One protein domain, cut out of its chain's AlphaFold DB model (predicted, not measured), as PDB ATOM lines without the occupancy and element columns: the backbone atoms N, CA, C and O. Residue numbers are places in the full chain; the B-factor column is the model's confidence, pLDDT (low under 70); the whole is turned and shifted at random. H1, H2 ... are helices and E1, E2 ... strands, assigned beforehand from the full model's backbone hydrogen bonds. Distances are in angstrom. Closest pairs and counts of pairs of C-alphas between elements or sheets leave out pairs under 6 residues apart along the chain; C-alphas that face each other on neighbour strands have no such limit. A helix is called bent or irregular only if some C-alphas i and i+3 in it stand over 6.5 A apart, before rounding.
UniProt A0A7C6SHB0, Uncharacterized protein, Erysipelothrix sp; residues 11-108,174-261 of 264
ATOM      1  N   ASP A  11     273.664 267.840 359.579       93.81
ATOM      2  CA  ASP A  11     274.250 269.026 358.972       93.81
ATOM      3  C   ASP A  11     273.409 270.250 359.323       93.81
ATOM      4  O   ASP A  11     272.181 270.241 359.205       93.81
ATOM      5  N   VAL A  12     274.082 271.311 359.769       95.06
ATOM      6  CA  VAL A  12     273.466 272.592 360.123       95.06
ATOM      7  C   VAL A  12     274.171 273.700 359.356       95.06
ATOM      8  O   VAL A  12     275.304 274.065 359.671       95.06
ATOM      9  N   VAL A  13     273.477 274.280 358.382       94.00
ATOM     10  CA  VAL A  13     273.932 275.473 357.661       94.00
ATOM     11  C   VAL A  13     273.101 276.667 358.123       94.00
ATOM     12  O   VAL A  13     271.871 276.633 358.119       94.00
ATOM     13  N   LYS A  14     273.784 277.734 358.551       93.81
ATOM     14  CA  LYS A  14     273.173 279.012 358.936       93.81
ATOM     15  C   LYS A  14     273.467 280.050 357.864       93.81
ATOM     16  O   LYS A  14     274.625 280.403 357.657       93.81
ATOM     17  N   LEU A  15     272.423 280.567 357.231       91.94
ATOM     18  CA  LEU A  15     272.512 281.704 356.322       91.94
ATOM     19  C   LEU A  15     272.189 282.962 357.125       91.94
ATOM     20  O   LEU A  15     271.042 283.182 357.512       91.94
ATOM     21  N   VAL A  16     273.214 283.757 357.422       91.81
ATOM     22  CA  VAL A  16     273.085 284.962 358.248       91.81
ATOM     23  C   VAL A  16     273.165 286.190 357.353       91.81
ATOM     24  O   VAL A  16     274.188 286.447 356.721       91.81
ATOM     25  N   THR A  17     272.086 286.961 357.318       90.19
ATOM     26  CA  THR A  17     272.028 288.283 356.690       90.19
ATOM     27  C   THR A  17     272.037 289.365 357.779       90.19
ATOM     28  O   THR A  17     271.896 289.045 358.962       90.19
ATOM     29  N   PRO A  18     272.161 290.661 357.436       93.38
ATOM     30  CA  PRO A  18     272.068 291.735 358.428       93.38
ATOM     31  C   PRO A  18     270.754 291.758 359.227       93.38
ATOM     32  O   PRO A  18     270.699 292.402 360.273       93.38
ATOM     33  N   THR A  19     269.699 291.103 358.732       95.25
ATOM     34  CA  THR A  19     268.346 291.169 359.306       95.25
ATOM     35  C   THR A  19     267.723 289.817 359.623       95.25
ATOM     36  O   THR A  19     266.682 289.804 360.268       95.25
ATOM     37  N   GLN A  20     268.288 288.706 359.142       96.19
ATOM     38  CA  GLN A  20     267.682 287.379 359.262       96.19
ATOM     39  C   GLN A  20     268.724 286.274 359.440       96.19
ATOM     40  O   GLN A  20     269.831 286.354 358.907       96.19
ATOM     41  N   VAL A  21     268.318 285.206 360.114       95.38
ATOM     42  CA  VAL A  21     269.030 283.937 360.241       95.38
ATOM     43  C   VAL A  21     268.138 282.832 359.685       95.38
ATOM     44  O   VAL A  21     267.128 282.478 360.291       95.38
ATOM     45  N   LEU A  22     268.523 282.263 358.545       96.06
ATOM     46  CA  LEU A  22     267.835 281.120 357.946       96.06
ATOM     47  C   LEU A  22     268.609 279.832 358.240       96.06
ATOM     48  O   LEU A  22     269.843 279.814 358.191       96.06
ATOM     49  N   GLY A  23     267.894 278.754 358.546       95.75
ATOM     50  CA  GLY A  23     268.477 277.443 358.825       95.75
ATOM     51  C   GLY A  23     268.246 276.457 357.692       95.75
ATOM     52  O   GLY A  23     267.125 276.303 357.228       95.75
ATOM     53  N   LEU A  24     269.283 275.735 357.286       95.81
ATOM     54  CA  LEU A  24     269.150 274.525 356.484       95.81
ATOM     55  C   LEU A  24     269.674 273.355 357.315       95.81
ATOM     56  O   LEU A  24     270.853 273.315 357.667       95.81
ATOM     57  N   ILE A  25     268.774 272.441 357.660       96.69
ATOM     58  CA  ILE A  25     269.049 271.281 358.501       96.69
ATOM     59  C   ILE A  25     268.924 270.027 357.647       96.69
ATOM     60  O   ILE A  25     267.872 269.814 357.047       96.69
ATOM     61  N   SER A  26     269.949 269.176 357.623       95.75
ATOM     62  CA  SER A  26     269.845 267.849 357.012       95.75
ATOM     63  C   SER A  26     270.041 266.743 358.034       95.75
ATOM     64  O   SER A  26     270.982 266.773 358.826       95.75
ATOM     65  N   PHE A  27     269.134 265.766 358.023       95.50
ATOM     66  CA  PHE A  27     269.239 264.578 358.861       95.50
ATOM     67  C   PHE A  27     268.640 263.354 358.171       95.50
ATOM     68  O   PHE A  27     267.570 263.408 357.558       95.50
ATOM     69  N   SER A  28     269.327 262.221 358.291       94.50
ATOM     70  CA  SER A  28     268.935 260.959 357.657       94.50
ATOM     71  C   SER A  28     267.976 260.181 358.558       94.50
ATOM     72  O   SER A  28     268.398 259.281 359.274       94.50
ATOM     73  N   CYS A  29     266.689 260.537 358.575       92.75
ATOM     74  CA  CYS A  29     265.672 259.770 359.303       92.75
ATOM     75  C   CYS A  29     264.269 259.972 358.731       92.75
ATOM     76  O   CYS A  29     263.826 261.106 358.548       92.75
ATOM     77  N   HIS A  30     263.531 258.878 358.545       92.25
ATOM     78  CA  HIS A  30     262.121 258.932 358.182       92.25
ATOM     79  C   HIS A  30     261.263 259.651 359.239       92.25
ATOM     80  O   HIS A  30     261.336 259.297 360.427       92.25
ATOM     81  N   PRO A  31     260.389 260.591 358.832       93.06
ATOM     82  CA  PRO A  31     259.416 261.227 359.714       93.06
ATOM     83  C   PRO A  31     258.182 260.323 359.896       93.06
ATOM     84  O   PRO A  31     257.084 260.645 359.457       93.06
ATOM     85  N   THR A  32     258.383 259.152 360.506       92.81
ATOM     86  CA  THR A  32     257.350 258.111 360.692       92.81
ATOM     87  C   THR A  32     257.120 257.785 362.175       92.81
ATOM     88  O   THR A  32     257.077 256.613 362.574       92.81
ATOM     89  N   ILE A  33     257.079 258.803 363.045       94.88
ATOM     90  CA  ILE A  33     256.786 258.626 364.475       94.88
ATOM     91  C   ILE A  33     255.309 258.310 364.685       94.88
ATOM     92  O   ILE A  33     254.993 257.421 365.480       94.88
ATOM     93  N   LEU A  34     254.422 259.030 364.011       93.94
ATOM     94  CA  LEU A  34     252.994 258.759 363.978       93.94
ATOM     95  C   LEU A  34     252.745 257.549 363.069       93.94
ATOM     96  O   LEU A  34     253.543 257.223 362.190       93.94
ATOM     97  N   LYS A  35     251.684 256.804 363.365       89.56
ATOM     98  CA  LYS A  35     251.294 255.606 362.614       89.56
ATOM     99  C   LYS A  35     250.262 255.940 361.546       89.56
ATOM    100  O   LYS A  35     249.660 257.008 361.555       89.56
ATOM    101  N   GLU A  36     250.036 254.975 360.671       87.19
ATOM    102  CA  GLU A  36     249.035 254.990 359.609       87.19
ATOM    103  C   GLU A  36     247.590 255.205 360.104       87.19
ATOM    104  O   GLU A  36     246.745 255.656 359.336       87.19
ATOM    105  N   ASP A  37     247.296 254.924 361.379       87.81
ATOM    106  CA  ASP A  37     245.990 255.162 362.009       87.81
ATOM    107  C   ASP A  37     245.820 256.595 362.551       87.81
ATOM    108  O   ASP A  37     244.746 256.957 363.044       87.81
ATOM    109  N   HIS A  38     246.853 257.437 362.451       91.19
ATOM    110  CA  HIS A  38     246.780 258.843 362.816       91.19
ATOM    111  C   HIS A  38     246.038 259.654 361.744       91.19
ATOM    112  O   HIS A  38     246.470 259.748 360.600       91.19
ATOM    113  N   VAL A  39     244.927 260.287 362.129       91.69
ATOM    114  CA  VAL A  39     243.988 260.940 361.191       91.69
ATOM    115  C   VAL A  39     244.144 262.462 361.071       91.69
ATOM    116  O   VAL A  39     243.344 263.104 360.392       91.69
ATOM    117  N   LEU A  40     245.122 263.067 361.753       93.00
ATOM    118  CA  LEU A  40     245.360 264.512 361.695       93.00
ATOM    119  C   LEU A  40     246.565 264.834 360.810       93.00
ATOM    120  O   LEU A  40     247.559 264.111 360.801       93.00
ATOM    121  N   PHE A  41     246.497 265.962 360.104       94.50
ATOM    122  CA  PHE A  41     247.655 266.486 359.388       94.50
ATOM    123  C   PHE A  41     248.760 266.857 360.375       94.50
ATOM    124  O   PHE A  41     248.532 267.575 361.349       94.50
ATOM    125  N   SER A  42     249.970 266.387 360.095       94.44
ATOM    126  CA  SER A  42     251.139 266.618 360.930       94.44
ATOM    127  C   SER A  42     252.393 266.655 360.068       94.44
ATOM    128  O   SER A  42     252.492 265.926 359.085       94.44
ATOM    129  N   LYS A  43     253.374 267.472 360.471       95.12
ATOM    130  CA  LYS A  43     254.747 267.391 359.940       95.12
ATOM    131  C   LYS A  43     255.564 266.281 360.639       95.12
ATOM    132  O   LYS A  43     256.776 266.214 360.466       95.12
ATOM    133  N   ASP A  44     254.925 265.461 361.479       96.12
ATOM    134  CA  ASP A  44     255.531 264.362 362.241       96.12
ATOM    135  C   ASP A  44     256.789 264.828 363.007       96.12
ATOM    136  O   ASP A  44     256.727 265.827 363.726       96.12
ATOM    137  N   LEU A  45     257.932 264.155 362.851       94.81
ATOM    138  CA  LEU A  45     259.224 264.496 363.445       94.81
ATOM    139  C   LEU A  45     259.555 265.991 363.327       94.81
ATOM    140  O   LEU A  45     259.996 266.595 364.307       94.81
ATOM    141  N   ILE A  46     259.291 266.593 362.163       96.56
ATOM    142  CA  ILE A  46     259.584 268.001 361.882       96.56
ATOM    143  C   ILE A  46     258.729 268.905 362.774       96.56
ATOM    144  O   ILE A  46     259.252 269.882 363.298       96.56
ATOM    145  N   ALA A  47     257.461 268.566 363.037       96.94
ATOM    146  CA  ALA A  47     256.608 269.343 363.949       96.94
ATOM    147  C   ALA A  47     257.166 269.353 365.380       96.94
ATOM    148  O   ALA A  47     257.043 270.341 366.102       96.94
ATOM    149  N   GLY A  48     257.793 268.250 365.795       96.94
ATOM    150  CA  GLY A  48     258.493 268.182 367.069       96.94
ATOM    151  C   GLY A  48     259.716 269.098 367.115       96.94
ATOM    152  O   GLY A  48     259.960 269.705 368.150       96.94
ATOM    153  N   ILE A  49     260.497 269.177 366.032       97.62
ATOM    154  CA  ILE A  49     261.667 270.068 365.950       97.62
ATOM    155  C   ILE A  49     261.202 271.528 365.975       97.62
ATOM    156  O   ILE A  49     261.695 272.302 366.789       97.62
ATOM    157  N   ASP A  50     260.204 271.865 365.156       96.94
ATOM    158  CA  ASP A  50     259.616 273.206 365.006       96.94
ATOM    159  C   ASP A  50     259.189 273.805 366.356       96.94
ATOM    160  O   ASP A  50     259.444 274.965 366.655       96.94
ATOM    161  N   ALA A  51     258.608 272.980 367.234       97.50
ATOM    162  CA  ALA A  51     258.152 273.409 368.556       97.50
ATOM    163  C   ALA A  51     259.281 273.781 369.540       97.50
ATOM    164  O   ALA A  51     259.001 274.371 370.586       97.50
ATOM    165  N   HIS A  52     260.530 273.395 369.254       98.06
ATOM    166  CA  HIS A  52     261.671 273.539 370.166       98.06
ATOM    167  C   HIS A  52     262.909 274.174 369.525       98.06
ATOM    168  O   HIS A  52     263.915 274.345 370.215       98.06
ATOM    169  N   LEU A  53     262.874 274.490 368.231       97.56
ATOM    170  CA  LEU A  53     263.982 275.107 367.516       97.56
ATOM    171  C   LEU A  53     263.861 276.631 367.594       97.56
ATOM    172  O   LEU A  53     262.880 277.214 367.144       97.56
ATOM    173  N   PHE A  54     264.877 277.278 368.160       95.44
ATOM    174  CA  PHE A  54     264.919 278.728 368.341       95.44
ATOM    175  C   PHE A  54     266.197 279.316 367.736       95.44
ATOM    176  O   PHE A  54     267.179 278.607 367.517       95.44
ATOM    177  N   GLY A  55     266.205 280.633 367.511       92.69
ATOM    178  CA  GLY A  55     267.370 281.351 366.978       92.69
ATOM    179  C   GLY A  55     267.480 281.353 365.450       92.69
ATOM    180  O   GLY A  55     268.527 281.726 364.926       92.69
ATOM    181  N   TYR A  56     266.410 280.953 364.766       96.12
ATOM    182  CA  TYR A  56     266.234 281.039 363.320       96.12
ATOM    183  C   TYR A  56     264.936 281.796 363.045       96.12
ATOM    184  O   TYR A  56     263.942 281.554 363.730       96.12
ATOM    185  N   ASP A  57     264.945 282.701 362.069       97.00
ATOM    186  CA  ASP A  57     263.731 283.370 361.594       97.00
ATOM    187  C   ASP A  57     262.891 282.421 360.735       97.00
ATOM    188  O   ASP A  57     261.673 282.396 360.850       97.00
ATOM    189  N   GLU A  58     263.558 281.607 359.915       96.44
ATOM    190  CA  GLU A  58     262.964 280.545 359.102       96.44
ATOM    191  C   GLU A  58     263.947 279.380 358.987       96.44
ATOM    192  O   GLU A  58     265.166 279.554 359.111       96.44
ATOM    193  N   TRP A  59     263.440 278.179 358.722       96.69
ATOM    194  CA  TRP A  59     264.297 277.013 358.554       96.69
ATOM    195  C   TRP A  59     263.695 275.949 357.634       96.69
ATOM    196  O   TRP A  59     262.481 275.800 357.509       96.69
ATOM    197  N   PHE A  60     264.582 275.186 357.004       95.69
ATOM    198  CA  PHE A  60     264.269 274.107 356.081       95.69
ATOM    199  C   PHE A  60     264.863 272.804 356.600       95.69
ATOM    200  O   PHE A  60     265.986 272.777 357.109       95.69
ATOM    201  N   PHE A  61     264.113 271.717 356.437       96.00
ATOM    202  CA  PHE A  61     264.574 270.367 356.728       96.00
ATOM    203  C   PHE A  61     264.733 269.590 355.426       96.00
ATOM    204  O   PHE A  61     263.796 269.520 354.632       96.00
ATOM    205  N   ILE A  62     265.900 268.987 355.231       94.94
ATOM    206  CA  ILE A  62     266.194 268.087 354.124       94.94
ATOM    207  C   ILE A  62     266.407 266.686 354.682       94.94
ATOM    208  O   ILE A  62     267.298 266.448 355.502       94.94
ATOM    209  N   ASN A  63     265.624 265.737 354.186       94.81
ATOM    210  CA  ASN A  63     265.863 264.333 354.459       94.81
ATOM    211  C   ASN A  63     267.160 263.884 353.786       94.81
ATOM    212  O   ASN A  63     267.316 263.997 352.571       94.81
ATOM    213  N   GLY A  64     268.080 263.361 354.595       95.50
ATOM    214  CA  GLY A  64     269.263 262.680 354.087       95.50
ATOM    215  C   GLY A  64     268.941 261.286 353.548       95.50
ATOM    216  O   GLY A  64     267.787 260.967 353.261       95.50
ATOM    217  N   THR A  65     269.946 260.414 353.487       95.31
ATOM    218  CA  THR A  65     269.795 259.002 353.103       95.31
ATOM    219  C   THR A  65     269.046 258.207 354.173       95.31
ATOM    220  O   THR A  65     269.647 257.565 355.036       95.31
ATOM    221  N   ALA A  66     267.722 258.328 354.165       94.50
ATOM    222  CA  ALA A  66     266.843 257.793 355.193       94.50
ATOM    223  C   ALA A  66     266.209 256.446 354.824       94.50
ATOM    224  O   ALA A  66     265.471 255.924 355.650       94.50
ATOM    225  N   GLY A  67     266.480 255.877 353.642       94.62
ATOM    226  CA  GLY A  67     265.766 254.714 353.090       94.62
ATOM    227  C   GLY A  67     265.661 253.518 354.044       94.62
ATOM    228  O   GLY A  67     264.623 252.875 354.117       94.62
ATOM    229  N   ASP A  68     266.699 253.270 354.836       93.19
ATOM    230  CA  ASP A  68     266.793 252.210 355.847       93.19
ATOM    231  C   ASP A  68     266.723 252.730 357.296       93.19
ATOM    232  O   ASP A  68     266.838 251.964 358.256       93.19
ATOM    233  N   VAL A  69     266.495 254.032 357.491       91.44
ATOM    234  CA  VAL A  69     266.502 254.680 358.806       91.44
ATOM    235  C   VAL A  69     265.113 255.157 359.202       91.44
ATOM    236  O   VAL A  69     264.524 256.037 358.572       91.44
ATOM    237  N   SER A  70     264.629 254.678 360.350       87.31
ATOM    238  CA  SER A  70     263.388 255.169 360.948       87.31
ATOM    239  C   SER A  70     263.456 255.278 362.470       87.31
ATOM    240  O   SER A  70     264.221 254.595 363.151       87.31
ATOM    241  N   THR A  71     262.555 256.084 363.033       87.00
ATOM    242  CA  THR A  71     262.358 256.189 364.488       87.00
ATOM    243  C   THR A  71     261.737 254.930 365.106       87.00
ATOM    244  O   THR A  71     261.668 254.810 366.330       87.00
ATOM    245  N   ARG A  72     261.282 253.970 364.284       81.69
ATOM    246  CA  ARG A  72     260.461 252.818 364.686       81.69
ATOM    247  C   ARG A  72     261.105 251.964 365.775       81.69
ATOM    248  O   ARG A  72     260.386 251.470 366.640       81.69
ATOM    249  N   PHE A  73     262.425 251.806 365.733       75.44
ATOM    250  CA  PHE A  73     263.177 250.969 366.672       75.44
ATOM    251  C   PHE A  73     263.544 251.685 367.978       75.44
ATOM    252  O   PHE A  73     263.912 251.029 368.947       75.44
ATOM    253  N   LEU A  74     263.433 253.017 368.013       78.38
ATOM    254  CA  LEU A  74     263.821 253.847 369.160       78.38
ATOM    255  C   LEU A  74     262.620 254.491 369.867       78.38
ATOM    256  O   LEU A  74     262.730 254.912 371.020       78.38
ATOM    257  N   ARG A  75     261.471 254.593 369.191       84.69
ATOM    258  CA  ARG A  75     260.257 255.186 369.756       84.69
ATOM    259  C   ARG A  75     259.628 254.282 370.817       84.69
ATOM    260  O   ARG A  75     259.538 253.069 370.643       84.69
ATOM    261  N   THR A  76     259.128 254.887 371.894       86.12
ATOM    262  CA  THR A  76     258.402 254.174 372.963       86.12
ATOM    263  C   THR A  76     256.885 254.212 372.789       86.12
ATOM    264  O   THR A  76     256.177 253.404 373.383       86.12
ATOM    265  N   SER A  77     256.383 255.126 371.958       90.62
ATOM    266  CA  SER A  77     254.981 255.225 371.548       90.62
ATOM    267  C   SER A  77     254.882 255.821 370.136       90.62
ATOM    268  O   SER A  77     255.900 256.054 369.481       90.62
ATOM    269  N   SER A  78     253.665 256.020 369.630       92.00
ATOM    270  CA  SER A  78     253.396 256.536 368.276       92.00
ATOM    271  C   SER A  78     252.412 257.702 368.307       92.00
ATOM    272  O   SER A  78     251.458 257.751 367.539       92.00
ATOM    273  N   ASP A  79     252.616 258.606 369.259       93.69
ATOM    274  CA  ASP A  79     251.715 259.711 369.572       93.69
ATOM    275  C   ASP A  79     252.446 261.066 369.551       93.69
ATOM    276  O   ASP A  79     253.665 261.163 369.368       93.69
ATOM    277  N   GLN A  80     251.685 262.139 369.774       93.94
ATOM    278  CA  GLN A  80     252.209 263.503 369.799       93.94
ATOM    279  C   GLN A  80     253.254 263.729 370.907       93.94
ATOM    280  O   GLN A  80     254.126 264.591 370.765       93.94
ATOM    281  N   GLN A  81     253.206 262.965 372.006       94.88
ATOM    282  CA  GLN A  81     254.201 263.057 373.072       94.88
ATOM    283  C   GLN A  81     255.552 262.522 372.586       94.88
ATOM    284  O   GLN A  81     256.582 263.149 372.847       94.88
ATOM    285  N   GLN A  82     255.564 261.417 371.836       95.56
ATOM    286  CA  GLN A  82     256.778 260.912 371.197       95.56
ATOM    287  C   GLN A  82     257.315 261.883 370.140       95.56
ATOM    288  O   GLN A  82     258.532 262.088 370.086       95.56
ATOM    289  N   VAL A  83     256.440 262.504 369.338       96.50
ATOM    290  CA  VAL A  83     256.833 263.549 368.372       96.50
ATOM    291  C   VAL A  83     257.545 264.693 369.093       96.50
ATOM    292  O   VAL A  83     258.680 265.025 368.755       96.50
ATOM    293  N   ASN A  84     256.928 265.237 370.146       96.75
ATOM    294  CA  ASN A  84     257.499 266.326 370.936       96.75
ATOM    295  C   ASN A  84     258.841 265.923 371.573       96.75
ATOM    296  O   ASN A  84     259.822 266.655 371.465       96.75
ATOM    297  N   ARG A  85     258.914 264.733 372.185       96.12
ATOM    298  CA  ARG A  85     260.139 264.226 372.816       96.12
ATOM    299  C   ARG A  85     261.285 264.087 371.815       96.12
ATOM    300  O   ARG A  85     262.393 264.527 372.108       96.12
ATOM    301  N   THR A  86     261.030 263.456 370.671       95.38
ATOM    302  CA  THR A  86     262.059 263.185 369.653       95.38
ATOM    303  C   THR A  86     262.523 264.484 369.004       95.38
ATOM    304  O   THR A  86     263.722 264.736 368.913       95.38
ATOM    305  N   GLY A  87     261.578 265.353 368.644       96.00
ATOM    306  CA  GLY A  87     261.882 266.653 368.063       96.00
ATOM    307  C   GLY A  87     262.646 267.578 369.009       96.00
ATOM    308  O   GLY A  87     263.614 268.197 368.585       96.00
ATOM    309  N   ARG A  88     262.319 267.591 370.310       97.56
ATOM    310  CA  ARG A  88     263.083 268.344 371.322       97.56
ATOM    311  C   ARG A  88     264.546 267.912 371.391       97.56
ATOM    312  O   ARG A  88     265.425 268.753 371.548       97.56
ATOM    313  N   LEU A  89     264.812 266.605 371.311       95.69
ATOM    314  CA  LEU A  89     266.180 266.083 371.322       95.69
ATOM    315  C   LEU A  89     266.961 266.583 370.104       95.69
ATOM    316  O   LEU A  89     268.052 267.120 370.276       95.69
ATOM    317  N   LEU A  90     266.385 266.468 368.904       95.81
ATOM    318  CA  LEU A  90     267.025 266.959 367.685       95.81
ATOM    319  C   LEU A  90     267.191 268.481 367.688       95.81
ATOM    320  O   LEU A  90     268.277 268.954 367.383       95.81
ATOM    321  N   ALA A  91     266.180 269.249 368.101       97.81
ATOM    322  CA  ALA A  91     266.267 270.708 368.201       97.81
ATOM    323  C   ALA A  91     267.401 271.157 369.133       97.81
ATOM    324  O   ALA A  91     268.166 272.056 368.792       97.81
ATOM    325  N   ASN A  92     267.568 270.491 370.281       97.56
ATOM    326  CA  ASN A  92     268.683 270.767 371.186       97.56
ATOM    327  C   ASN A  92     270.042 270.476 370.534       97.56
ATOM    328  O   ASN A  92     270.971 271.254 370.723       97.56
ATOM    329  N   ILE A  93     270.163 269.380 369.775       96.56
ATOM    330  CA  ILE A  93     271.397 269.048 369.049       96.56
ATOM    331  C   ILE A  93     271.668 270.102 367.967       96.56
ATOM    332  O   ILE A  93     272.785 270.601 367.886       96.56
ATOM    333  N   ILE A  94     270.651 270.502 367.195       96.88
ATOM    334  CA  ILE A  94     270.757 271.553 366.170       96.88
ATOM    335  C   ILE A  94     271.260 272.861 366.792       96.88
ATOM    336  O   ILE A  94     272.243 273.432 366.325       96.88
ATOM    337  N   MET A  95     270.633 273.321 367.878       95.88
ATOM    338  CA  MET A  95     271.022 274.569 368.545       95.88
ATOM    339  C   MET A  95     272.414 274.496 369.189       95.88
ATOM    340  O   MET A  95     273.108 275.509 369.237       95.88
ATOM    341  N   ALA A  96     272.823 273.318 369.669       95.19
ATOM    342  CA  ALA A  96     274.145 273.079 370.249       95.19
ATOM    343  C   ALA A  96     275.237 272.805 369.201       95.19
ATOM    344  O   ALA A  96     276.404 272.678 369.568       95.19
ATOM    345  N   THR A  97     274.883 272.684 367.918       93.50
ATOM    346  CA  THR A  97     275.853 272.430 366.853       93.50
ATOM    347  C   THR A  97     276.686 273.686 366.615       93.50
ATOM    348  O   THR A  97     276.168 274.738 366.221       93.50
ATOM    349  N   ASP A  98     277.994 273.568 366.841       87.38
ATOM    350  CA  ASP A  98     278.943 274.638 366.562       87.38
ATOM    351  C   ASP A  98     278.990 274.916 365.059       87.38
ATOM    352  O   ASP A  98     279.285 274.046 364.241       87.38
ATOM    353  N   THR A  99     278.734 276.169 364.700       87.56
ATOM    354  CA  THR A  99     278.779 276.644 363.314       87.56
ATOM    355  C   THR A  99     279.929 277.624 363.171       87.56
ATOM    356  O   THR A  99     280.185 278.437 364.062       87.56
ATOM    357  N   ARG A 100     280.662 277.533 362.059       86.75
ATOM    358  CA  ARG A 100     281.776 278.436 361.757       86.75
ATOM    359  C   ARG A 100     281.362 279.377 360.633       86.75
ATOM    360  O   ARG A 100     280.935 278.882 359.592       86.75
ATOM    361  N   PRO A 101     281.493 280.703 360.811       86.75
ATOM    362  CA  PRO A 101     281.279 281.637 359.721       86.75
ATOM    363  C   PRO A 101     282.266 281.348 358.594       86.75
ATOM    364  O   PRO A 101     283.473 281.259 358.824       86.75
ATOM    365  N   VAL A 102     281.741 281.230 357.384       86.19
ATOM    366  CA  VAL A 102     282.519 281.148 356.152       86.19
ATOM    367  C   VAL A 102     282.059 282.282 355.236       86.19
ATOM    368  O   VAL A 102     280.866 282.602 355.244       86.19
ATOM    369  N   PRO A 103     282.964 282.946 354.493       81.12
ATOM    370  CA  PRO A 103     282.556 283.927 353.497       81.12
ATOM    371  C   PRO A 103     281.604 283.277 352.499       81.12
ATOM    372  O   PRO A 103     281.883 282.189 351.996       81.12
ATOM    373  N   MET A 104     280.478 283.933 352.227       73.94
ATOM    374  CA  MET A 104     279.600 283.489 351.156       73.94
ATOM    375  C   MET A 104     280.311 283.743 349.828       73.94
ATOM    376  O   MET A 104     280.862 284.825 349.625       73.94
ATOM    377  N   VAL A 105     280.328 282.745 348.952       77.31
ATOM    378  CA  VAL A 105     280.776 282.935 347.572       77.31
ATOM    379  C   VAL A 105     279.661 283.575 346.754       77.31
ATOM    380  O   VAL A 105     278.479 283.305 346.967       77.31
ATOM    381  N   ASP A 106     280.046 284.414 345.799       76.12
ATOM    382  CA  ASP A 106     279.103 285.186 344.984       76.12
ATOM    383  C   ASP A 106     278.346 284.328 343.951       76.12
ATOM    384  O   ASP A 106     277.367 284.790 343.367       76.12
ATOM    385  N   ASN A 107     278.768 283.075 343.737       84.81
ATOM    386  CA  ASN A 107     278.212 282.189 342.720       84.81
ATOM    387  C   ASN A 107     277.747 280.865 343.333       84.81
ATOM    388  O   ASN A 107     278.549 280.112 343.878       84.81
ATOM    389  N   ILE A 108     276.453 280.573 343.184       90.50
ATOM    390  CA  ILE A 108     275.885 279.239 343.404       90.50
ATOM    391  C   ILE A 108     275.798 278.559 342.040       90.50
ATOM    392  O   ILE A 108     275.187 279.107 341.118       90.50
ATOM    393  N   VAL A 174     264.837 253.636 334.175       97.00
ATOM    394  CA  VAL A 174     264.322 254.884 334.735       97.00
ATOM    395  C   VAL A 174     265.436 255.915 334.676       97.00
ATOM    396  O   VAL A 174     266.545 255.673 335.154       97.00
ATOM    397  N   ASN A 175     265.126 257.072 334.098       97.19
ATOM    398  CA  ASN A 175     266.020 258.218 334.065       97.19
ATOM    399  C   ASN A 175     265.851 259.032 335.345       97.19
ATOM    400  O   ASN A 175     264.779 259.577 335.598       97.19
ATOM    401  N   LEU A 176     266.917 259.108 336.134       97.25
ATOM    402  CA  LEU A 176     266.970 259.894 337.356       97.25
ATOM    403  C   LEU A 176     267.704 261.198 337.089       97.25
ATOM    404  O   LEU A 176     268.872 261.183 336.700       97.25
ATOM    405  N   GLU A 177     267.027 262.314 337.315       97.56
ATOM    406  CA  GLU A 177     267.663 263.625 337.338       97.56
ATOM    407  C   GLU A 177     268.310 263.832 338.711       97.56
ATOM    408  O   GLU A 177     267.650 263.747 339.743       97.56
ATOM    409  N   VAL A 178     269.629 264.012 338.720       98.31
ATOM    410  CA  VAL A 178     270.440 264.222 339.923       98.31
ATOM    411  C   VAL A 178     271.125 265.569 339.778       98.31
ATOM    412  O   VAL A 178     271.738 265.862 338.742       98.31
ATOM    413  N   HIS A 179     271.059 266.370 340.836       97.81
ATOM    414  CA  HIS A 179     271.675 267.685 340.881       97.81
ATOM    415  C   HIS A 179     272.846 267.711 341.854       97.81
ATOM    416  O   HIS A 179     272.799 267.096 342.916       97.81
ATOM    417  N   ILE A 180     273.877 268.474 341.505       97.69
ATOM    418  CA  ILE A 180     274.867 268.989 342.446       97.69
ATOM    419  C   ILE A 180     274.679 270.502 342.488       97.69
ATOM    420  O   ILE A 180     274.888 271.188 341.485       97.69
ATOM    421  N   ILE A 181     274.270 271.005 343.649       95.50
ATOM    422  CA  ILE A 181     274.204 272.433 343.950       95.50
ATOM    423  C   ILE A 181     275.464 272.783 344.728       95.50
ATOM    424  O   ILE A 181     275.656 272.304 345.844       95.50
ATOM    425  N   ASP A 182     276.320 273.600 344.139       93.94
ATOM    426  CA  ASP A 182     277.562 274.053 344.741       93.94
ATOM    427  C   ASP A 182     277.392 275.461 345.310       93.94
ATOM    428  O   ASP A 182     277.149 276.417 344.573       93.94
ATOM    429  N   PHE A 183     277.510 275.572 346.632       90.69
ATOM    430  CA  PHE A 183     277.513 276.833 347.370       90.69
ATOM    431  C   PHE A 183     278.944 277.309 347.667       90.69
ATOM    432  O   PHE A 183     279.138 278.116 348.576       90.69
ATOM    433  N   GLY A 184     279.954 276.754 346.988       89.00
ATOM    434  CA  GLY A 184     281.396 276.990 347.123       89.00
ATOM    435  C   GLY A 184     282.012 276.434 348.404       89.00
ATOM    436  O   GLY A 184     283.070 275.819 348.379       89.00
ATOM    437  N   VAL A 185     281.349 276.633 349.543       88.56
ATOM    438  CA  VAL A 185     281.812 276.177 350.867       88.56
ATOM    439  C   VAL A 185     281.208 274.835 351.285       88.56
ATOM    440  O   VAL A 185     281.703 274.193 352.210       88.56
ATOM    441  N   PHE A 186     280.125 274.428 350.627       91.75
ATOM    442  CA  PHE A 186     279.517 273.106 350.727       91.75
ATOM    443  C   PHE A 186     278.734 272.809 349.446       91.75
ATOM    444  O   PHE A 186     278.368 273.718 348.699       91.75
ATOM    445  N   LYS A 187     278.451 271.532 349.210       94.56
ATOM    446  CA  LYS A 187     277.652 271.053 348.084       94.56
ATOM    447  C   LYS A 187     276.430 270.298 348.592       94.56
ATOM    448  O   LYS A 187     276.469 269.682 349.653       94.56
ATOM    449  N   VAL A 188     275.358 270.307 347.813       96.62
ATOM    450  CA  VAL A 188     274.189 269.446 348.016       96.62
ATOM    451  C   VAL A 188     274.052 268.549 346.799       96.62
ATOM    452  O   VAL A 188     273.943 269.057 345.686       96.62
ATOM    453  N   VAL A 189     274.054 267.235 347.000       97.75
ATOM    454  CA  VAL A 189     273.746 266.262 345.949       97.75
ATOM    455  C   VAL A 189     272.347 265.705 346.159       97.75
ATOM    456  O   VAL A 189     272.020 265.263 347.259       97.75
ATOM    457  N   THR A 190     271.508 265.753 345.129       98.00
ATOM    458  CA  THR A 190     270.077 265.470 345.252       98.00
ATOM    459  C   THR A 190     269.681 264.163 344.580       98.00
ATOM    460  O   THR A 190     270.226 263.791 343.543       98.00
ATOM    461  N   PHE A 191     268.707 263.465 345.161       98.31
ATOM    462  CA  PHE A 191     268.183 262.214 344.633       98.31
ATOM    463  C   PHE A 191     266.647 262.176 344.705       98.31
ATOM    464  O   PHE A 191     266.089 262.366 345.794       98.31
ATOM    465  N   PRO A 192     265.953 261.817 343.607       97.69
ATOM    466  CA  PRO A 192     264.501 261.613 343.576       97.69
ATOM    467  C   PRO A 192     264.101 260.230 344.128       97.69
ATOM    468  O   PRO A 192     263.322 259.488 343.528       97.69
ATOM    469  N   LEU A 193     264.715 259.826 345.241       97.75
ATOM    470  CA  LEU A 193     264.712 258.458 345.763       97.75
ATOM    471  C   LEU A 193     264.760 258.429 347.287       97.75
ATOM    472  O   LEU A 193     265.270 259.360 347.911       97.75
ATOM    473  N   GLU A 194     264.346 257.299 347.857       97.38
ATOM    474  CA  GLU A 194     264.688 256.911 349.226       97.38
ATOM    475  C   GLU A 194     266.003 256.132 349.232       97.38
ATOM    476  O   GLU A 194     266.051 254.942 348.915       97.38
ATOM    477  N   VAL A 195     267.097 256.812 349.556       97.06
ATOM    478  CA  VAL A 195     268.441 256.236 349.462       97.06
ATOM    479  C   VAL A 195     268.816 255.525 350.761       97.06
ATOM    480  O   VAL A 195     268.729 256.121 351.837       97.06
ATOM    481  N   PHE A 196     269.283 254.279 350.659       96.38
ATOM    482  CA  PHE A 196     269.891 253.551 351.778       96.38
ATOM    483  C   PHE A 196     271.174 254.224 352.261       96.38
ATOM    484  O   PHE A 196     272.040 254.599 351.469       96.38
ATOM    485  N   SER A 197     271.322 254.336 353.578       94.69
ATOM    486  CA  SER A 197     272.395 255.095 354.214       94.69
ATOM    487  C   SER A 197     273.798 254.630 353.822       94.69
ATOM    488  O   SER A 197     274.689 255.458 353.624       94.69
ATOM    489  N   ILE A 198     273.995 253.320 353.636       95.19
ATOM    490  CA  ILE A 198     275.285 252.739 353.243       95.19
ATOM    491  C   ILE A 198     275.787 253.240 351.882       95.19
ATOM    492  O   ILE A 198     276.994 253.376 351.699       95.19
ATOM    493  N   LEU A 199     274.888 253.569 350.949       95.75
ATOM    494  CA  LEU A 199     275.258 253.988 349.593       95.75
ATOM    495  C   LEU A 199     276.011 255.324 349.595       95.75
ATOM    496  O   LEU A 199     276.940 255.521 348.816       95.75
ATOM    497  N   ALA A 200     275.665 256.226 350.516       94.75
ATOM    498  CA  ALA A 200     276.318 257.523 350.646       94.75
ATOM    499  C   ALA A 200     277.644 257.483 351.421       94.75
ATOM    500  O   ALA A 200     278.312 258.514 351.505       94.75
ATOM    501  N   LEU A 201     278.047 256.334 351.980       93.06
ATOM    502  CA  LEU A 201     279.203 256.238 352.875       93.06
ATOM    503  C   LEU A 201     280.478 256.828 352.262       93.06
ATOM    504  O   LEU A 201     281.165 257.608 352.921       93.06
ATOM    505  N   ASP A 202     280.801 256.471 351.020       91.62
ATOM    506  CA  ASP A 202     282.038 256.931 350.388       91.62
ATOM    507  C   ASP A 202     281.993 258.427 350.064       91.62
ATOM    508  O   ASP A 202     282.967 259.131 350.336       91.62
ATOM    509  N   ILE A 203     280.855 258.943 349.584       93.44
ATOM    510  CA  ILE A 203     280.652 260.390 349.396       93.44
ATOM    511  C   ILE A 203     280.933 261.121 350.708       93.44
ATOM    512  O   ILE A 203     281.780 262.004 350.760       93.44
ATOM    513  N   LEU A 204     280.287 260.690 351.783       90.62
ATOM    514  CA  LEU A 204     280.383 261.282 353.111       90.62
ATOM    515  C   LEU A 204     281.794 261.165 353.724       90.62
ATOM    516  O   LEU A 204     282.261 262.057 354.436       90.62
ATOM    517  N   LYS A 205     282.516 260.083 353.423       88.69
ATOM    518  CA  LYS A 205     283.892 259.858 353.882       88.69
ATOM    519  C   LYS A 205     284.905 260.752 353.165       88.69
ATOM    520  O   LYS A 205     285.819 261.255 353.826       88.69
ATOM    521  N   TYR A 206     284.775 260.916 351.849       88.38
ATOM    522  CA  TYR A 206     285.729 261.670 351.027       88.38
ATOM    523  C   TYR A 206     285.372 263.156 350.895       88.38
ATOM    524  O   TYR A 206     286.273 263.977 350.753       88.38
ATOM    525  N   HIS A 207     284.094 263.516 351.031       87.44
ATOM    526  CA  HIS A 207     283.580 264.878 350.884       87.44
ATOM    527  C   HIS A 207     282.773 265.308 352.112       87.44
ATOM    528  O   HIS A 207     281.547 265.268 352.134       87.44
ATOM    529  N   ARG A 208     283.468 265.776 353.153       82.88
ATOM    530  CA  ARG A 208     282.839 266.164 354.434       82.88
ATOM    531  C   ARG A 208     281.921 267.389 354.373       82.88
ATOM    532  O   ARG A 208     281.248 267.674 355.353       82.88
ATOM    533  N   GLN A 209     281.940 268.134 353.273       89.38
ATOM    534  CA  GLN A 209     281.093 269.310 353.045       89.38
ATOM    535  C   GLN A 209     280.036 269.030 351.966       89.38
ATOM    536  O   GLN A 209     279.614 269.941 351.261       89.38
ATOM    537  N   VAL A 210     279.634 267.767 351.798       94.31
ATOM    538  CA  VAL A 210     278.531 267.372 350.918       94.31
ATOM    539  C   VAL A 210     277.346 266.929 351.763       94.31
ATOM    540  O   VAL A 210     277.453 265.993 352.550       94.31
ATOM    541  N   ILE A 211     276.201 267.564 351.536       95.62
ATOM    542  CA  ILE A 211     274.901 267.108 352.023       95.62
ATOM    543  C   ILE A 211     274.296 266.207 350.947       95.62
ATOM    544  O   ILE A 211     274.138 266.623 349.799       95.62
ATOM    545  N   VAL A 212     273.929 264.983 351.314       96.62
ATOM    546  CA  VAL A 212     273.148 264.097 350.443       96.62
ATOM    547  C   VAL A 212     271.672 264.310 350.746       96.62
ATOM    548  O   VAL A 212     271.243 264.045 351.861       96.62
ATOM    549  N   ALA A 213     270.907 264.784 349.769       97.19
ATOM    550  CA  ALA A 213     269.489 265.098 349.886       97.19
ATOM    551  C   ALA A 213     268.642 264.067 349.129       97.19
ATOM    552  O   ALA A 213     268.715 263.966 347.907       97.19
ATOM    553  N   SER A 214     267.823 263.309 349.846       96.56
ATOM    554  CA  SER A 214     266.818 262.410 349.272       96.56
ATOM    555  C   SER A 214     265.476 263.127 349.094       96.56
ATOM    556  O   SER A 214     265.259 264.197 349.665       96.56
ATOM    557  N   TYR A 215     264.546 262.508 348.361       95.88
ATOM    558  CA  TYR A 215     263.186 263.022 348.123       95.88
ATOM    559  C   TYR A 215     263.133 264.369 347.368       95.88
ATOM    560  O   TYR A 215     262.234 265.178 347.603       95.88
ATOM    561  N   VAL A 216     264.091 264.630 346.474       96.38
ATOM    562  CA  VAL A 216     264.200 265.901 345.734       96.38
ATOM    563  C   VAL A 216     263.880 265.697 344.253       96.38
ATOM    564  O   VAL A 216     264.377 264.757 343.646       96.38
ATOM    565  N   ASP A 217     263.057 266.585 343.683       91.56
ATOM    566  CA  ASP A 217     262.719 266.669 342.247       91.56
ATOM    567  C   ASP A 217     262.127 265.394 341.612       91.56
ATOM    568  O   ASP A 217     262.078 265.231 340.394       91.56
ATOM    569  N   GLY A 218     261.594 264.496 342.439       93.31
ATOM    570  CA  GLY A 218     260.895 263.294 342.000       93.31
ATOM    571  C   GLY A 218     260.817 262.240 343.098       93.31
ATOM    572  O   GLY A 218     261.338 262.418 344.200       93.31
ATOM    573  N   TYR A 219     260.148 261.130 342.790       95.12
ATOM    574  CA  TYR A 219     260.045 259.995 343.699       95.12
ATOM    575  C   TYR A 219     259.906 258.684 342.920       95.12
ATOM    576  O   TYR A 219     258.859 258.407 342.333       95.12
ATOM    577  N   PHE A 220     260.965 257.873 342.932       95.19
ATOM    578  CA  PHE A 220     261.022 256.560 342.273       95.19
ATOM    579  C   PHE A 220     261.184 255.399 343.272       95.19
ATOM    580  O   PHE A 220     261.670 254.323 342.919       95.19
ATOM    581  N   GLY A 221     260.768 255.616 344.523       95.12
ATOM    582  CA  GLY A 221     260.830 254.624 345.594       95.12
ATOM    583  C   GLY A 221     262.240 254.412 346.149       95.12
ATOM    584  O   GLY A 221     263.075 255.320 346.155       95.12
ATOM    585  N   TYR A 222     262.492 253.200 346.643       97.56
ATOM    586  CA  TYR A 222     263.728 252.850 347.339       97.56
ATOM    587  C   TYR A 222     264.891 252.562 346.390       97.56
ATOM    588  O   TYR A 222     264.743 251.843 345.397       97.56
ATOM    589  N   LEU A 223     266.078 253.033 346.767       97.62
ATOM    590  CA  LEU A 223     267.354 252.620 346.200       97.62
ATOM    591  C   LEU A 223     268.159 251.878 347.271       97.62
ATOM    592  O   LEU A 223     268.576 252.467 348.271       97.62
ATOM    593  N   VAL A 224     268.345 250.576 347.051       96.75
ATOM    594  CA  VAL A 224     268.895 249.627 348.030       96.75
ATOM    595  C   VAL A 224     270.253 249.093 347.588       96.75
ATOM    596  O   VAL A 224     270.487 248.925 346.392       96.75
ATOM    597  N   ASP A 225     271.122 248.779 348.547       96.12
ATOM    598  CA  ASP A 225     272.388 248.092 348.282       96.12
ATOM    599  C   ASP A 225     272.183 246.599 347.969       96.12
ATOM    600  O   ASP A 225     271.147 245.993 348.272       96.12
ATOM    601  N   GLU A 226     273.200 245.974 347.383       95.44
ATOM    602  CA  GLU A 226     273.177 244.580 346.958       95.44
ATOM    603  C   GLU A 226     272.930 243.605 348.122       95.44
ATOM    604  O   GLU A 226     272.238 242.593 347.946       95.44
ATOM    605  N   ALA A 227     273.470 243.873 349.315       94.12
ATOM    606  CA  ALA A 227     273.293 242.987 350.462       94.12
ATOM    607  C   ALA A 227     271.842 243.033 350.960       94.12
ATOM    608  O   ALA A 227     271.238 241.977 351.171       94.12
ATOM    609  N   SER A 228     271.256 244.227 351.060       93.75
ATOM    610  CA  SER A 228     269.839 244.413 351.401       93.75
ATOM    611  C   SER A 228     268.906 243.838 350.334       93.75
ATOM    612  O   SER A 228     267.896 243.206 350.663       93.75
ATOM    613  N   TYR A 229     269.279 243.945 349.055       94.88
ATOM    614  CA  TYR A 229     268.567 243.274 347.970       94.88
ATOM    615  C   TYR A 229     268.564 241.751 348.144       94.88
ATOM    616  O   TYR A 229     267.508 241.116 348.102       94.88
ATOM    617  N   LYS A 230     269.739 241.146 348.372       94.56
ATOM    618  CA  LYS A 230     269.888 239.697 348.597       94.56
ATOM    619  C   LYS A 230     269.116 239.230 349.831       94.56
ATOM    620  O   LYS A 230     268.549 238.138 349.815       94.56
ATOM    621  N   ALA A 231     269.063 240.061 350.870       91.62
ATOM    622  CA  ALA A 231     268.288 239.806 352.078       91.62
ATOM    623  C   ALA A 231     266.767 239.908 351.863       91.62
ATOM    624  O   ALA A 231     266.012 239.432 352.711       91.62
ATOM    625  N   ARG A 232     266.313 240.468 350.729       91.75
ATOM    626  CA  ARG A 232     264.894 240.644 350.381       91.75
ATOM    627  C   ARG A 232     264.117 241.362 351.487       91.75
ATOM    628  O   ARG A 232     263.051 240.913 351.912       91.75
ATOM    629  N   VAL A 233     264.693 242.458 351.977       92.12
ATOM    630  CA  VAL A 233     264.013 243.368 352.909       92.12
ATOM    631  C   VAL A 233     262.828 244.053 352.223       92.12
ATOM    632  O   VAL A 233     262.681 243.982 351.001       92.12
ATOM    633  N   TYR A 234     261.965 244.707 352.999       93.19
ATOM    634  CA  TYR A 234     260.784 245.387 352.461       93.19
ATOM    635  C   TYR A 234     261.149 246.390 351.369       93.19
ATOM    636  O   TYR A 234     260.597 246.353 350.277       93.19
ATOM    637  N   GLU A 235     262.143 247.226 351.630       95.25
ATOM    638  CA  GLU A 235     262.615 248.270 350.731       95.25
ATOM    639  C   GLU A 235     263.185 247.667 349.442       95.25
ATOM    640  O   GLU A 235     263.008 248.215 348.356       95.25
ATOM    641  N   ALA A 236     263.799 246.482 349.533       95.25
ATOM    642  CA  ALA A 236     264.238 245.745 348.361       95.25
ATOM    643  C   ALA A 236     263.049 245.250 347.544       95.25
ATOM    644  O   ALA A 236     263.123 245.307 346.324       95.25
ATOM    645  N   HIS A 237     261.958 244.804 348.163       94.50
ATOM    646  CA  HIS A 237     260.731 244.461 347.444       94.50
ATOM    647  C   HIS A 237     260.064 245.689 346.808       94.50
ATOM    648  O   HIS A 237     259.656 245.603 345.655       94.50
ATOM    649  N   SER A 238     260.057 246.824 347.510       94.62
ATOM    650  CA  SER A 238     259.475 248.112 347.101       94.62
ATOM    651  C   SER A 238     260.363 248.947 346.165       94.62
ATOM    652  O   SER A 238     260.014 250.067 345.801       94.62
ATOM    653  N   SER A 239     261.529 248.432 345.777       96.69
ATOM    654  CA  SER A 239     262.414 249.064 344.798       96.69
ATOM    655  C   SER A 239     262.094 248.579 343.383       96.69
ATOM    656  O   SER A 239     261.861 247.387 343.168       96.69
ATOM    657  N   VAL A 240     262.163 249.469 342.392       97.06
ATOM    658  CA  VAL A 240     262.059 249.101 340.967       97.06
ATOM    659  C   VAL A 240     263.409 248.754 340.338       97.06
ATOM    660  O   VAL A 240     263.446 248.182 339.250       97.06
ATOM    661  N   PHE A 241     264.521 249.072 341.006       97.94
ATOM    662  CA  PHE A 241     265.863 249.006 340.425       97.94
ATOM    663  C   PHE A 241     266.489 247.620 340.540       97.94
ATOM    664  O   PHE A 241     266.317 246.903 341.530       97.94
ATOM    665  N   ARG A 242     267.239 247.236 339.509       96.56
ATOM    666  CA  ARG A 242     268.020 245.997 339.498       96.56
ATOM    667  C   ARG A 242     269.179 246.071 340.513       96.56
ATOM    668  O   ARG A 242     269.696 247.162 340.752       96.56
ATOM    669  N   PRO A 243     269.639 244.934 341.077       95.31
ATOM    670  CA  PRO A 243     270.860 244.898 341.887       95.31
ATOM    671  C   PRO A 243     272.047 245.563 341.200       95.31
ATOM    672  O   PRO A 243     272.161 245.484 339.975       95.31
ATOM    673  N   LEU A 244     272.948 246.138 342.000       96.25
ATOM    674  CA  LEU A 244     274.170 246.830 341.572       96.25
ATOM    675  C   LEU A 244     273.952 248.177 340.862       96.25
ATOM    676  O   LEU A 244     274.916 248.909 340.649       96.25
ATOM    677  N   GLU A 245     272.716 248.552 340.508       97.88
ATOM    678  CA  GLU A 245     272.442 249.877 339.930       97.88
ATOM    679  C   GLU A 245     272.634 251.005 340.951       97.88
ATOM    680  O   GLU A 245     273.044 252.102 340.577       97.88
ATOM    681  N   ALA A 246     272.381 250.726 342.233       97.31
ATOM    682  CA  ALA A 246     272.571 251.679 343.319       97.31
ATOM    683  C   ALA A 246     274.051 252.034 343.507       97.31
ATOM    684  O   ALA A 246     274.422 253.205 343.475       97.31
ATOM    685  N   GLU A 247     274.906 251.021 343.623       97.69
ATOM    686  CA  GLU A 247     276.354 251.170 343.728       97.69
ATOM    687  C   GLU A 247     276.912 251.869 342.488       97.69
ATOM    688  O   GLU A 247     277.626 252.863 342.604       97.69
ATOM    689  N   ARG A 248     276.496 251.431 341.291       98.25
ATOM    690  CA  ARG A 248     276.914 252.042 340.022       98.25
ATOM    691  C   ARG A 248     276.535 253.525 339.936       98.25
ATOM    692  O   ARG A 248     277.291 254.312 339.363       98.25
ATOM    693  N   LEU A 249     275.363 253.919 340.442       98.44
ATOM    694  CA  LEU A 249     274.951 255.324 340.507       98.44
ATOM    695  C   LEU A 249     275.864 256.111 341.452       98.44
ATOM    696  O   LEU A 249     276.404 257.141 341.056       98.44
ATOM    697  N   PHE A 250     276.068 255.620 342.676       98.00
ATOM    698  CA  PHE A 250     276.862 256.319 343.687       98.00
ATOM    699  C   PHE A 250     278.348 256.420 343.320       98.00
ATOM    700  O   PHE A 250     278.955 257.462 343.563       98.00
ATOM    701  N   GLU A 251     278.915 255.419 342.645       97.69
ATOM    702  CA  GLU A 251     280.263 255.490 342.065       97.69
ATOM    703  C   GLU A 251     280.382 256.621 341.031       97.69
ATOM    704  O   GLU A 251     281.328 257.412 341.070       97.69
ATOM    705  N   GLN A 252     279.407 256.744 340.123       98.06
ATOM    706  CA  GLN A 252     279.404 257.808 339.113       98.06
ATOM    707  C   GLN A 252     279.176 259.194 339.722       98.06
ATOM    708  O   GLN A 252     279.788 260.168 339.282       98.06
ATOM    709  N   VAL A 253     278.313 259.299 340.734       98.00
ATOM    710  CA  VAL A 253     278.081 260.554 341.461       98.00
ATOM    711  C   VAL A 253     279.331 260.969 342.234       98.00
ATOM    712  O   VAL A 253     279.706 262.138 342.197       98.00
ATOM    713  N   LEU A 254     280.028 260.030 342.880       96.88
ATOM    714  CA  LEU A 254     281.295 260.310 343.553       96.88
ATOM    715  C   LEU A 254     282.364 260.789 342.561       96.88
ATOM    716  O   LEU A 254     283.066 261.762 342.837       96.88
ATOM    717  N   ALA A 255     282.467 260.150 341.392       96.38
ATOM    718  CA  ALA A 255     283.359 260.604 340.329       96.38
ATOM    719  C   ALA A 255     283.009 262.029 339.864       96.38
ATOM    720  O   ALA A 255     283.895 262.873 339.751       96.38
ATOM    721  N   TRP A 256     281.721 262.331 339.690       96.56
ATOM    722  CA  TRP A 256     281.250 263.670 339.327       96.56
ATOM    723  C   TRP A 256     281.555 264.727 340.405       96.56
ATOM    724  O   TRP A 256     281.992 265.836 340.092       96.56
ATOM    725  N   LEU A 257     281.403 264.387 341.687       95.12
ATOM    726  CA  LEU A 257     281.798 265.263 342.796       95.12
ATOM    727  C   LEU A 257     283.306 265.566 342.779       95.12
ATOM    728  O   LEU A 257     283.694 266.704 343.034       95.12
ATOM    729  N   ASN A 258     284.145 264.590 342.421       91.88
ATOM    730  CA  ASN A 258     285.592 264.790 342.285       91.88
ATOM    731  C   ASN A 258     285.957 265.689 341.091       91.88
ATOM    732  O   ASN A 258     286.877 266.494 341.191       91.88
ATOM    733  N   GLU A 259     285.236 265.585 339.970       89.06
ATOM    734  CA  GLU A 259     285.430 266.460 338.801       89.06
ATOM    735  C   GLU A 259     285.144 267.926 339.139       89.06
ATOM    736  O   GLU A 259     285.878 268.815 338.723       89.06
ATOM    737  N   THR A 260     284.102 268.169 339.936       75.00
ATOM    738  CA  THR A 260     283.697 269.520 340.364       75.00
ATOM    739  C   THR A 260     284.504 270.053 341.552       75.00
ATOM    740  O   THR A 260     284.232 271.149 342.027       75.00
ATOM    741  N   GLY A 261     285.435 269.271 342.109       62.41
ATOM    742  CA  GLY A 261     286.234 269.632 343.287       62.41
ATOM    743  C   GLY A 261     287.673 270.063 342.989       62.41
ATOM    744  O   GLY A 261     288.393 270.358 343.930       62.41
TER     745      GLY A 261
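This is residues 11 to 108 and 174 to 261 of the 264 residues of an uncharacterized protein of Erysipelothrix sp (UniProt A0A7C6SHB0). Two small lobes sit side by side in a flat slab, each built of a three-stranded sheet with two helices that cover it only in part: H1 and H2 on E1 E2 E3, H3 and H6 on E4 E5 E6. The lobes meet where E6 comes near the strands of the first sheet, while H4 and H5 form a small corner far from the middle. The printed part has 186 residues, in the order E1 E2 H1 E3 H2 E4 E5 H3 E6 H4 H5 H6. Both sheets are mixed, in the orders E1 E2 E3 and E4 E5 E6, and the class is mixed, helices and strands. The whole is compact, with a radius of gyration of the C-alphas of 17.5 A and spans of 48 by 47 by 24 A.

E1, residues 11 to 16, and E2, residues 21 to 27, form an antiparallel hairpin, with N 13 and O 24 2.9 A apart. E3, residues 58 to 63, is parallel to E2, with N 60 and O 23 2.8 A apart. H1, residues 45 to 50, only just on this sheet, and H2, residues 80 to 96, only graze it. H1 touches H2 at a steep tilt of 58 degrees, the closest C-alphas being those of Gly 48 and Gly 87, 3.8 A apart. E2, H1 and E3 make a strand-helix-strand unit, two parallel neighbour strands with a helix between, its crossover right-handed. In the second sheet E4, residues 174 to 182, and E5, residues 187 to 191, form an antiparallel hairpin, with N 181 and O 188 2.8 A apart. E6, residues 210 to 214, is parallel to E5, with N 191 and O 213 2.8 A apart. E5, H3, residues 197 to 206, and E6 form another such right-handed unit. H3 and H6, residues 245 to 259, only graze this sheet and touch each other at a shallow tilt of 20 degrees, with the C-alphas of Ile 203 and Leu 254 closest at 5.9 A. The closest C-alphas of E3 and E6 are those of Asn 63 and Ser 214, 5.6 A apart. H4, residues 226 to 231, and H5, residues 234 to 237, only just touch, only at the corner, with 3 pairs of C-alphas within 8 A, the closest those of Tyr 229 and Ala 236 at 5.0 A. Every O i to N i+4 pair is within hydrogen-bond range in H1, H2, H4 and H6; H3 has 3 of 6, and H5 is too short for such a pair.

E1 begins at C-alpha 11, (274.250, 269.026, 358.972). From first to last C-alpha E2 measures 19.4 A, E3 17.1 A, H2 23.9 A, E4 25.4 A and H6 21.1 A. H3 is irregular, with C-alphas 199 and 202 7.4 A apart. H6 ends at C-alpha 259, (285.430, 266.460, 338.801).

The two C-alphas farthest apart are those of Pro 18 and Lys 230, 53.0 A. Residues 109 to 173 are not printed, and C-alphas 108 and 174 are 28.3 A apart across the cut. The links E2 to H1, E3 to H2 and E6 to H4 are long. Mean pLDDT of the printed part is 93.5, and residue 261 is under 70.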